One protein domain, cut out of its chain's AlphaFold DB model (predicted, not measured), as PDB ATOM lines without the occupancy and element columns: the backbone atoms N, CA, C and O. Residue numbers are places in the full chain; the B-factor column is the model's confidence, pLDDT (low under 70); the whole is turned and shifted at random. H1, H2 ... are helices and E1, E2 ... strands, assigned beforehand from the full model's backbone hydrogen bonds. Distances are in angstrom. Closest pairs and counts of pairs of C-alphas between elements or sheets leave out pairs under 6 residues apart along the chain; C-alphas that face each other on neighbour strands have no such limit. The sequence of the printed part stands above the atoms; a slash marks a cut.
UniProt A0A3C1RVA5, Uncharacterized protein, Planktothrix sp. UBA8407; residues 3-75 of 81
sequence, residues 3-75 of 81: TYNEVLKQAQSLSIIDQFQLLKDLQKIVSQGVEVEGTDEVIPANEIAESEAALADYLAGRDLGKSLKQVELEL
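This is residues 3 to 75 of the 81 residues of an uncharacterized protein of Planktothrix sp. UBA8407 (UniProt A0A3C1RVA5). A string of four helices is stretched out with no common core, and a small two-strand hairpin, E1 and E2, lies near its middle. The longer helices H2 and H3 run from the hairpin toward opposite ends of the model, where the shorter H1 and H4 make the turned tips. The printed part has 73 residues, in the order H1, H2, E1, E2, H3, H4; the sheet, E1 - E2, is antiparallel, and the class is mostly helix. It is extended, with a radius of gyration of the C-alphas of 21.6 A and spans of 63 by 24 by 24 A.

E1, residues 33 to 35, and E2, residues 42 to 44, form an antiparallel hairpin, their directions at 152 degrees. N 34 and O 43 are 3.0 A apart and N 43 and O 34 are 3.2 A apart, both within hydrogen-bond range. H3, residues 45 to 59, follows E2 by a tight link with no residue between; the closest C-alphas of E1 and H3, those of Gly 33 and Ala 45, are 5.4 A apart. H2, residues 16 to 29, and H3 are apart. H1, residues 4 to 13, is close to H2 but not clearly touching, with the closest C-alphas, those of Ala 11 and Gln 19, 6.6 A apart. These two run opposite ways at a steep tilt of 44 degrees. H4, residues 68 to 75, is apart from H3. In H1, H2, H3 and H4 every O i to N i+4 pair is within hydrogen-bond range.

H3 is 21.0 A long, H2 20.1 A, H1 14.3 A and H4 10.6 A; E1 and E2 are each 6.3 A. H1 begins at C-alpha 4 (-16.140, 14.045, 28.691), and H4 ends at C-alpha 75 (-18.614, -29.264, 9.478).

The C-alphas farthest apart, those of Ser 13 and Lys 69, are 63.7 A apart. The printed part has no cut and no long link. Residues 29 to 41 have pLDDT under 70.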
ATOM      1  N   THR A   3     -20.399  13.804  31.111       82.69
ATOM      2  CA  THR A   3     -19.804  14.270  29.856       82.69
ATOM      3  C   THR A   3     -18.279  14.190  29.928       82.69
ATOM      4  O   THR A   3     -17.694  14.251  31.009       82.69
ATOM      5  N   TYR A   4     -17.609  14.095  28.773       79.81
ATOM      6  CA  TYR A   4     -16.140  14.045  28.691       79.81
ATOM      7  C   TYR A   4     -15.459  15.137  29.538       79.81
ATOM      8  O   TYR A   4     -14.522  14.866  30.284       79.81
ATOM      9  N   ASN A   5     -15.989  16.363  29.492       82.62
ATOM     10  CA  ASN A   5     -15.449  17.501  30.234       82.62
ATOM     11  C   ASN A   5     -15.581  17.361  31.757       82.62
ATOM     12  O   ASN A   5     -14.749  17.885  32.495       82.62
ATOM     13  N   GLU A   6     -16.614  16.676  32.242       82.19
ATOM     14  CA  GLU A   6     -16.816  16.430  33.674       82.19
ATOM     15  C   GLU A   6     -15.841  15.368  34.186       82.19
ATOM     16  O   GLU A   6     -15.216  15.565  35.229       82.19
ATOM     17  N   VAL A   7     -15.632  14.301  33.407       81.44
ATOM     18  CA  VAL A   7     -14.648  13.251  33.715       81.44
ATOM     19  C   VAL A   7     -13.225  13.812  33.682       81.44
ATOM     20  O   VAL A   7     -12.437  13.546  34.587       81.44
ATOM     21  N   LEU A   8     -12.903  14.651  32.691       83.69
ATOM     22  CA  LEU A   8     -11.593  15.295  32.588       83.69
ATOM     23  C   LEU A   8     -11.312  16.210  33.786       83.69
ATOM     24  O   LEU A   8     -10.227  16.153  34.361       83.69
ATOM     25  N   LYS A   9     -12.293  17.019  34.202       86.69
ATOM     26  CA  LYS A   9     -12.160  17.873  35.392       86.69
ATOM     27  C   LYS A   9     -11.973  17.056  36.670       86.69
ATOM     28  O   LYS A   9     -11.161  17.435  37.509       86.69
ATOM     29  N   GLN A  10     -12.680  15.934  36.811       82.19
ATOM     30  CA  GLN A  10     -12.488  15.019  37.940       82.19
ATOM     31  C   GLN A  10     -11.084  14.414  37.944       82.19
ATOM     32  O   GLN A  10     -10.420  14.454  38.978       82.19
ATOM     33  N   ALA A  11     -10.587  13.946  36.798       81.31
ATOM     34  CA  ALA A  11      -9.230  13.417  36.689       81.31
ATOM     35  C   ALA A  11      -8.163  14.477  37.016       81.31
ATOM     36  O   ALA A  11      -7.202  14.188  37.720       81.31
ATOM     37  N   GLN A  12      -8.353  15.726  36.580       84.44
ATOM     38  CA  GLN A  12      -7.434  16.835  36.873       84.44
ATOM     39  C   GLN A  12      -7.449  17.275  38.341       84.44
ATOM     40  O   GLN A  12      -6.463  17.829  38.821       84.44
ATOM     41  N   SER A  13      -8.551  17.038  39.057       89.06
ATOM     42  CA  SER A  13      -8.668  17.361  40.484       89.06
ATOM     43  C   SER A  13      -7.952  16.366  41.408       89.06
ATOM     44  O   SER A  13      -7.789  16.644  42.595       89.06
ATOM     45  N   LEU A  14      -7.518  15.220  40.874       88.50
ATOM     46  CA  LEU A  14      -6.763  14.206  41.606       88.50
ATOM     47  C   LEU A  14      -5.317  14.645  41.861       88.50
ATOM     48  O   LEU A  14      -4.758  15.463  41.128       88.50
ATOM     49  N   SER A  15      -4.683  14.048  42.872       89.88
ATOM     50  CA  SER A  15      -3.247  14.225  43.098       89.88
ATOM     51  C   SER A  15      -2.433  13.629  41.941       89.88
ATOM     52  O   SER A  15      -2.890  12.720  41.253       89.88
ATOM     53  N   ILE A  16      -1.197  14.095  41.737       87.62
ATOM     54  CA  ILE A  16      -0.311  13.569  40.677       87.62
ATOM     55  C   ILE A  16      -0.113  12.047  40.805       87.62
ATOM     56  O   ILE A  16      -0.033  11.345  39.797       87.62
ATOM     57  N   ILE A  17      -0.068  11.528  42.036       90.06
ATOM     58  CA  ILE A  17       0.083  10.091  42.309       90.06
ATOM     59  C   ILE A  17      -1.166   9.335  41.849       90.06
ATOM     60  O   ILE A  17      -1.057   8.334  41.141       90.06
ATOM     61  N   ASP A  18      -2.347   9.847  42.189       85.62
ATOM     62  CA  ASP A  18      -3.621   9.231  41.818       85.62
ATOM     63  C   ASP A  18      -3.877   9.327  40.309       85.62
ATOM     64  O   ASP A  18      -4.388   8.383  39.714       85.62
ATOM     65  N   GLN A  19      -3.463  10.421  39.661       86.38
ATOM     66  CA  GLN A  19      -3.505  10.556  38.201       86.38
ATOM     67  C   GLN A  19      -2.627   9.505  37.514       86.38
ATOM     68  O   GLN A  19      -3.044   8.891  36.532       86.38
ATOM     69  N   PHE A  20      -1.421   9.263  38.039       86.25
ATOM     70  CA  PHE A  20      -0.516   8.254  37.493       86.25
ATOM     71  C   PHE A  20      -1.058   6.833  37.685       86.25
ATOM     72  O   PHE A  20      -0.960   6.000  36.782       86.25
ATOM     73  N   GLN A  21      -1.668   6.561  38.839       85.62
ATOM     74  CA  GLN A  21      -2.294   5.274  39.111       85.62
ATOM     75  C   GLN A  21      -3.528   5.046  38.227       85.62
ATOM     76  O   GLN A  21      -3.655   3.983  37.622       85.62
ATOM     77  N   LEU A  22      -4.370   6.072  38.064       85.31
ATOM     78  CA  LEU A  22      -5.520   6.052  37.164       85.31
ATOM     79  C   LEU A  22      -5.093   5.786  35.715       85.31
ATOM     80  O   LEU A  22      -5.700   4.958  35.043       85.31
ATOM     81  N   LEU A  23      -4.024   6.433  35.240       83.00
ATOM     82  CA  LEU A  23      -3.469   6.182  33.908       83.00
ATOM     83  C   LEU A  23      -3.006   4.726  33.753       83.00
ATOM     84  O   LEU A  23      -3.296   4.096  32.737       83.00
ATOM     85  N   LYS A  24      -2.318   4.180  34.761       82.12
ATOM     86  CA  LYS A  24      -1.880   2.777  34.777       82.12
ATOM     87  C   LYS A  24      -3.046   1.798  34.714       82.12
ATOM     88  O   LYS A  24      -2.931   0.767  34.061       82.12
ATOM     89  N   ASP A  25      -4.137   2.090  35.409       83.19
ATOM     90  CA  ASP A  25      -5.309   1.221  35.415       83.19
ATOM     91  C   ASP A  25      -6.117   1.357  34.120       83.19
ATOM     92  O   ASP A  25      -6.530   0.347  33.556       83.19
ATOM     93  N   LEU A  26      -6.234   2.566  33.564       81.00
ATOM     94  CA  LEU A  26      -6.833   2.790  32.245       81.00
ATOM     95  C   LEU A  26      -6.048   2.092  31.128       81.00
ATOM     96  O   LEU A  26      -6.661   1.502  30.245       81.00
ATOM     97  N   GLN A  27      -4.715   2.075  31.190       75.75
ATOM     98  CA  GLN A  27      -3.882   1.325  30.240       75.75
ATOM     99  C   GLN A  27      -4.129  -0.188  30.266       75.75
ATOM    100  O   GLN A  27      -3.901  -0.844  29.258       75.75
ATOM    101  N   LYS A  28      -4.586  -0.753  31.390       74.25
ATOM    102  CA  LYS A  28      -4.957  -2.177  31.466       74.25
ATOM    103  C   LYS A  28      -6.342  -2.448  30.880       74.25
ATOM    104  O   LYS A  28      -6.620  -3.579  30.502       74.25
ATOM    105  N   ILE A  29      -7.215  -1.439  30.878       69.75
ATOM    106  CA  ILE A  29      -8.603  -1.536  30.402       69.75
ATOM    107  C   ILE A  29      -8.685  -1.258  28.902       69.75
ATOM    108  O   ILE A  29      -9.508  -1.857  28.214       69.75
ATOM    109  N   VAL A  30      -7.845  -0.357  28.389       66.69
ATOM    110  CA  VAL A  30      -7.671  -0.171  26.950       66.69
ATOM    111  C   VAL A  30      -6.982  -1.423  26.428       66.69
ATOM    112  O   VAL A  30      -5.763  -1.559  26.512       66.69
ATOM    113  N   SER A  31      -7.792  -2.365  25.950       56.38
ATOM    114  CA  SER A  31      -7.341  -3.558  25.255       56.38
ATOM    115  C   SER A  31      -6.299  -3.145  24.224       56.38
ATOM    116  O   SER A  31      -6.596  -2.355  23.327       56.38
ATOM    117  N   GLN A  32      -5.079  -3.664  24.355       59.44
ATOM    118  CA  GLN A  32      -4.059  -3.589  23.311       59.44
ATOM    119  C   GLN A  32      -4.485  -4.522  22.173       59.44
ATOM    120  O   GLN A  32      -3.904  -5.581  21.971       59.44
ATOM    121  N   GLY A  33      -5.591  -4.201  21.511       55.56
ATOM    122  CA  GLY A  33      -5.940  -4.847  20.264       55.56
ATOM    123  C   GLY A  33      -5.061  -4.279  19.160       55.56
ATOM    124  O   GLY A  33      -4.731  -3.092  19.174       55.56
ATOM    125  N   VAL A  34      -4.639  -5.134  18.240       58.72
ATOM    126  CA  VAL A  34      -3.922  -4.692  17.045       58.72
ATOM    127  C   VAL A  34      -4.980  -4.378  15.995       58.72
ATOM    128  O   VAL A  34      -5.801  -5.237  15.669       58.72
ATOM    129  N   GLU A  35      -4.993  -3.137  15.509       59.91
ATOM    130  CA  GLU A  35      -5.796  -2.763  14.343       59.91
ATOM    131  C   GLU A  35      -5.281  -3.532  13.124       59.91
ATOM    132  O   GLU A  35      -4.082  -3.519  12.824       59.91
ATOM    133  N   VAL A  36      -6.180  -4.221  12.425       60.56
ATOM    134  CA  VAL A  36      -5.838  -4.955  11.206       60.56
ATOM    135  C   VAL A  36      -5.825  -3.980  10.029       60.56
ATOM    136  O   VAL A  36      -6.839  -3.354   9.714       60.56
ATOM    137  N   GLU A  37      -4.673  -3.850   9.362       59.12
ATOM    138  CA  GLU A  37      -4.474  -2.899   8.264       59.12
ATOM    139  C   GLU A  37      -5.555  -3.052   7.175       59.12
ATOM    140  O   GLU A  37      -5.724  -4.116   6.581       59.12
ATOM    141  N   GLY A  38      -6.293  -1.968   6.910       69.44
ATOM    142  CA  GLY A  38      -7.356  -1.934   5.900       69.44
ATOM    143  C   GLY A  38      -8.755  -2.317   6.397       69.44
ATOM    144  O   GLY A  38      -9.676  -2.366   5.581       69.44
ATOM    145  N   THR A  39      -8.943  -2.548   7.700       63.78
ATOM    146  CA  THR A  39     -10.253  -2.845   8.307       63.78
ATOM    147  C   THR A  39     -10.430  -2.131   9.651       63.78
ATOM    148  O   THR A  39      -9.448  -1.813  10.312       63.78
ATOM    149  N   ASP A  40     -11.678  -1.922  10.084       67.50
ATOM    150  CA  ASP A  40     -11.999  -1.428  11.439       67.50
ATOM    151  C   ASP A  40     -11.960  -2.557  12.496       67.50
ATOM    152  O   ASP A  40     -12.477  -2.415  13.608       67.50
ATOM    153  N   GLU A  41     -11.410  -3.720  12.140       69.94
ATOM    154  CA  GLU A  41     -11.343  -4.885  13.010       69.94
ATOM    155  C   GLU A  41     -10.161  -4.761  13.976       69.94
ATOM    156  O   GLU A  41      -9.011  -4.543  13.584       69.94
ATOM    157  N   VAL A  42     -10.464  -4.904  15.263       71.44
ATOM    158  CA  VAL A  42      -9.488  -4.865  16.350       71.44
ATOM    159  C   VAL A  42      -9.423  -6.260  16.951       71.44
ATOM    160  O   VAL A  42     -10.338  -6.666  17.669       71.44
ATOM    161  N   ILE A  43      -8.341  -6.985  16.666       73.69
ATOM    162  CA  ILE A  43      -8.137  -8.332  17.211       73.69
ATOM    163  C   ILE A  43      -7.460  -8.196  18.578       73.69
ATOM    164  O   ILE A  43      -6.415  -7.539  18.684       73.69
ATOM    165  N   PRO A  44      -8.022  -8.778  19.649       77.38
ATOM    166  CA  PRO A  44      -7.429  -8.678  20.970       77.38
ATOM    167  C   PRO A  44      -6.131  -9.501  21.062       77.38
ATOM    168  O   PRO A  44      -5.985 -10.564  20.459       77.38
ATOM    169  N   ALA A  45      -5.156  -9.009  21.834       75.69
ATOM    170  CA  ALA A  45      -3.809  -9.589  21.894       75.69
ATOM    171  C   ALA A  45      -3.760 -11.072  22.307       75.69
ATOM    172  O   ALA A  45      -2.831 -11.783  21.929       75.69
ATOM    173  N   ASN A  46      -4.736 -11.551  23.082       75.50
ATOM    174  CA  ASN A  46      -4.828 -12.960  23.463       75.50
ATOM    175  C   ASN A  46      -5.140 -13.863  22.261       75.50
ATOM    176  O   ASN A  46      -4.527 -14.916  22.141       75.50
ATOM    177  N   GLU A  47      -6.031 -13.442  21.362       77.38
ATOM    178  CA  GLU A  47      -6.363 -14.207  20.152       77.38
ATOM    179  C   GLU A  47      -5.166 -14.275  19.197       77.38
ATOM    180  O   GLU A  47      -4.884 -15.323  18.615       77.38
ATOM    181  N   ILE A  48      -4.391 -13.188  19.107       81.31
ATOM    182  CA  ILE A  48      -3.137 -13.162  18.343       81.31
ATOM    183  C   ILE A  48      -2.131 -14.149  18.941       81.31
ATOM    184  O   ILE A  48      -1.576 -14.972  18.215       81.31
ATOM    185  N   ALA A  49      -1.930 -14.120  20.261       81.69
ATOM    186  CA  ALA A  49      -0.996 -15.019  20.936       81.69
ATOM    187  C   ALA A  49      -1.393 -16.501  20.792       81.69
ATOM    188  O   ALA A  49      -0.529 -17.353  20.582       81.69
ATOM    189  N   GLU A  50      -2.688 -16.819  20.873       84.88
ATOM    190  CA  GLU A  50      -3.204 -18.171  20.624       84.88
ATOM    191  C   GLU A  50      -2.964 -18.608  19.172       84.88
ATOM    192  O   GLU A  50      -2.494 -19.723  18.931       84.88
ATOM    193  N   SER A  51      -3.208 -17.719  18.206       85.25
ATOM    194  CA  SER A  51      -2.954 -17.987  16.788       85.25
ATOM    195  C   SER A  51      -1.464 -18.199  16.493       85.25
ATOM    196  O   SER A  51      -1.103 -19.100  15.734       85.25
ATOM    197  N   GLU A  52      -0.579 -17.395  17.086       88.75
ATOM    198  CA  GLU A  52       0.873 -17.544  16.937       88.75
ATOM    199  C   GLU A  52       1.373 -18.862  17.537       88.75
ATOM    200  O   GLU A  52       2.202 -19.545  16.929       88.75
ATOM    201  N   ALA A  53       0.845 -19.255  18.700       89.69
ATOM    202  CA  ALA A  53       1.169 -20.530  19.326       89.69
ATOM    203  C   ALA A  53       0.732 -21.717  18.451       89.69
ATOM    204  O   ALA A  53       1.532 -22.623  18.209       89.69
ATOM    205  N   ALA A  54      -0.492 -21.677  17.911       86.81
ATOM    206  CA  ALA A  54      -0.994 -22.703  16.998       86.81
ATOM    207  C   ALA A  54      -0.124 -22.822  15.733       86.81
ATOM    208  O   ALA A  54       0.243 -23.924  15.321       86.81
ATOM    209  N   LEU A  55       0.286 -21.689  15.151       85.44
ATOM    210  CA  LEU A  55       1.187 -21.675  13.999       85.44
ATOM    211  C   LEU A  55       2.562 -22.273  14.335       85.44
ATOM    212  O   LEU A  55       3.114 -23.047  13.550       85.44
ATOM    213  N   ALA A  56       3.120 -21.933  15.498       89.62
ATOM    214  CA  ALA A  56       4.400 -22.471  15.948       89.62
ATOM    215  C   ALA A  56       4.341 -23.992  16.167       89.62
ATOM    216  O   ALA A  56       5.295 -24.697  15.830       89.62
ATOM    217  N   ASP A  57       3.230 -24.509  16.693       89.25
ATOM    218  CA  ASP A  57       3.012 -25.945  16.873       89.25
ATOM    219  C   ASP A  57       2.855 -26.689  15.543       89.25
ATOM    220  O   ASP A  57       3.430 -27.775  15.386       89.25
ATOM    221  N   TYR A  58       2.177 -26.085  14.564       84.50
ATOM    222  CA  TYR A  58       2.104 -26.602  13.198       84.50
ATOM    223  C   TYR A  58       3.481 -26.678  12.536       84.50
ATOM    224  O   TYR A  58       3.890 -27.739  12.060       84.50
ATOM    225  N   LEU A  59       4.250 -25.587  12.572       85.81
ATOM    226  CA  LEU A  59       5.598 -25.553  11.996       85.81
ATOM    227  C   LEU A  59       6.561 -26.526  12.690       85.81
ATOM    228  O   LEU A  59       7.451 -27.080  12.047       85.81
ATOM    229  N   ALA A  60       6.381 -26.755  13.992       90.56
ATOM    230  CA  ALA A  60       7.161 -27.721  14.760       90.56
ATOM    231  C   ALA A  60       6.724 -29.183  14.546       90.56
ATOM    232  O   ALA A  60       7.347 -30.080  15.118       90.56
ATOM    233  N   GLY A  61       5.659 -29.439  13.774       84.81
ATOM    234  CA  GLY A  61       5.094 -30.776  13.571       84.81
ATOM    235  C   GLY A  61       4.488 -31.394  14.837       84.81
ATOM    236  O   GLY A  61       4.322 -32.610  14.908       84.81
ATOM    237  N   ARG A  62       4.205 -30.570  15.856       87.31
ATOM    238  CA  ARG A  62       3.480 -30.978  17.071       87.31
ATOM    239  C   ARG A  62       1.976 -30.990  16.841       87.31
ATOM    240  O   ARG A  62       1.274 -31.758  17.494       87.31
ATOM    241  N   ASP A  63       1.508 -30.174  15.904       82.88
ATOM    242  CA  ASP A  63       0.152 -30.270  15.394       82.88
ATOM    243  C   ASP A  63       0.056 -31.445  14.412       82.88
ATOM    244  O   ASP A  63       0.615 -31.424  13.315       82.88
ATOM    245  N   LEU A  64      -0.645 -32.496  14.832       80.56
ATOM    246  CA  LEU A  64      -0.933 -33.667  13.999       80.56
ATOM    247  C   LEU A  64      -2.060 -33.394  12.988       80.56
ATOM    248  O   LEU A  64      -2.365 -34.257  12.161       80.56
ATOM    249  N   GLY A  65      -2.671 -32.208  13.051       79.81
ATOM    250  CA  GLY A  65      -3.837 -31.831  12.277       79.81
ATOM    251  C   GLY A  65      -5.074 -32.641  12.661       79.81
ATOM    252  O   GLY A  65      -5.063 -33.516  13.530       79.81
ATOM    253  N   LYS A  66      -6.179 -32.355  11.974       82.31
ATOM    254  CA  LYS A  66      -7.387 -33.181  12.026       82.31
ATOM    255  C   LYS A  66      -7.416 -34.099  10.815       82.31
ATOM    256  O   LYS A  66      -7.076 -33.698   9.703       82.31
ATOM    257  N   SER A  67      -7.850 -35.338  11.020       82.00
ATOM    258  CA  SER A  67      -8.143 -36.226   9.895       82.00
ATOM    259  C   SER A  67      -9.328 -35.689   9.092       82.00
ATOM    260  O   SER A  67     -10.217 -35.044   9.650       82.00
ATOM    261  N   LEU A  68      -9.377 -35.998   7.793       79.75
ATOM    262  CA  LEU A  68     -10.479 -35.589   6.915       79.75
ATOM    263  C   LEU A  68     -11.851 -35.953   7.512       79.75
ATOM    264  O   LEU A  68     -12.721 -35.096   7.595       79.75
ATOM    265  N   LYS A  69     -11.985 -37.167   8.060       83.44
ATOM    266  CA  LYS A  69     -13.209 -37.635   8.729       83.44
ATOM    267  C   LYS A  69     -13.619 -36.782   9.931       83.44
ATOM    268  O   LYS A  69     -14.799 -36.525  10.137       83.44
ATOM    269  N   GLN A  70     -12.653 -36.338  10.737       83.69
ATOM    270  CA  GLN A  70     -12.929 -35.458  11.879       83.69
ATOM    271  C   GLN A  70     -13.398 -34.079  11.419       83.69
ATOM    272  O   GLN A  70     -14.324 -33.528  12.005       83.69
ATOM    273  N   VAL A  71     -12.789 -33.541  10.360       83.19
ATOM    274  CA  VAL A  71     -13.206 -32.264   9.764       83.19
ATOM    275  C   VAL A  71     -14.618 -32.378   9.179       83.19
ATOM    276  O   VAL A  71     -15.456 -31.513   9.415       83.19
ATOM    277  N   GLU A  72     -14.911 -33.468   8.472       84.75
ATOM    278  CA  GLU A  72     -16.232 -33.739   7.897       84.75
ATOM    279  C   GLU A  72     -17.318 -33.855   8.970       84.75
ATOM    280  O   GLU A  72     -18.389 -33.262   8.831       84.75
ATOM    281  N   LEU A  73     -17.022 -34.546  10.075       86.25
ATOM    282  CA  LEU A  73     -17.937 -34.663  11.205       86.25
ATOM    283  C   LEU A  73     -18.229 -33.299  11.852       86.25
ATOM    284  O   LEU A  73     -19.381 -33.016  12.172       86.25
ATOM    285  N   GLU A  74     -17.216 -32.449  12.029       85.50
ATOM    286  CA  GLU A  74     -17.383 -31.118  12.630       85.50
ATOM    287  C   GLU A  74     -18.158 -30.146  11.731       85.50
ATOM    288  O   GLU A  74     -18.990 -29.392  12.235       85.50
ATOM    289  N   LEU A  75     -17.925 -30.163  10.412       85.31
ATOM    290  CA  LEU A  75     -18.614 -29.264   9.478       85.31
ATOM    291  C   LEU A  75     -20.027 -29.727   9.115       85.31
ATOM    292  O   LEU A  75     -20.922 -28.896   8.953       85.31
TER     293      LEU A  75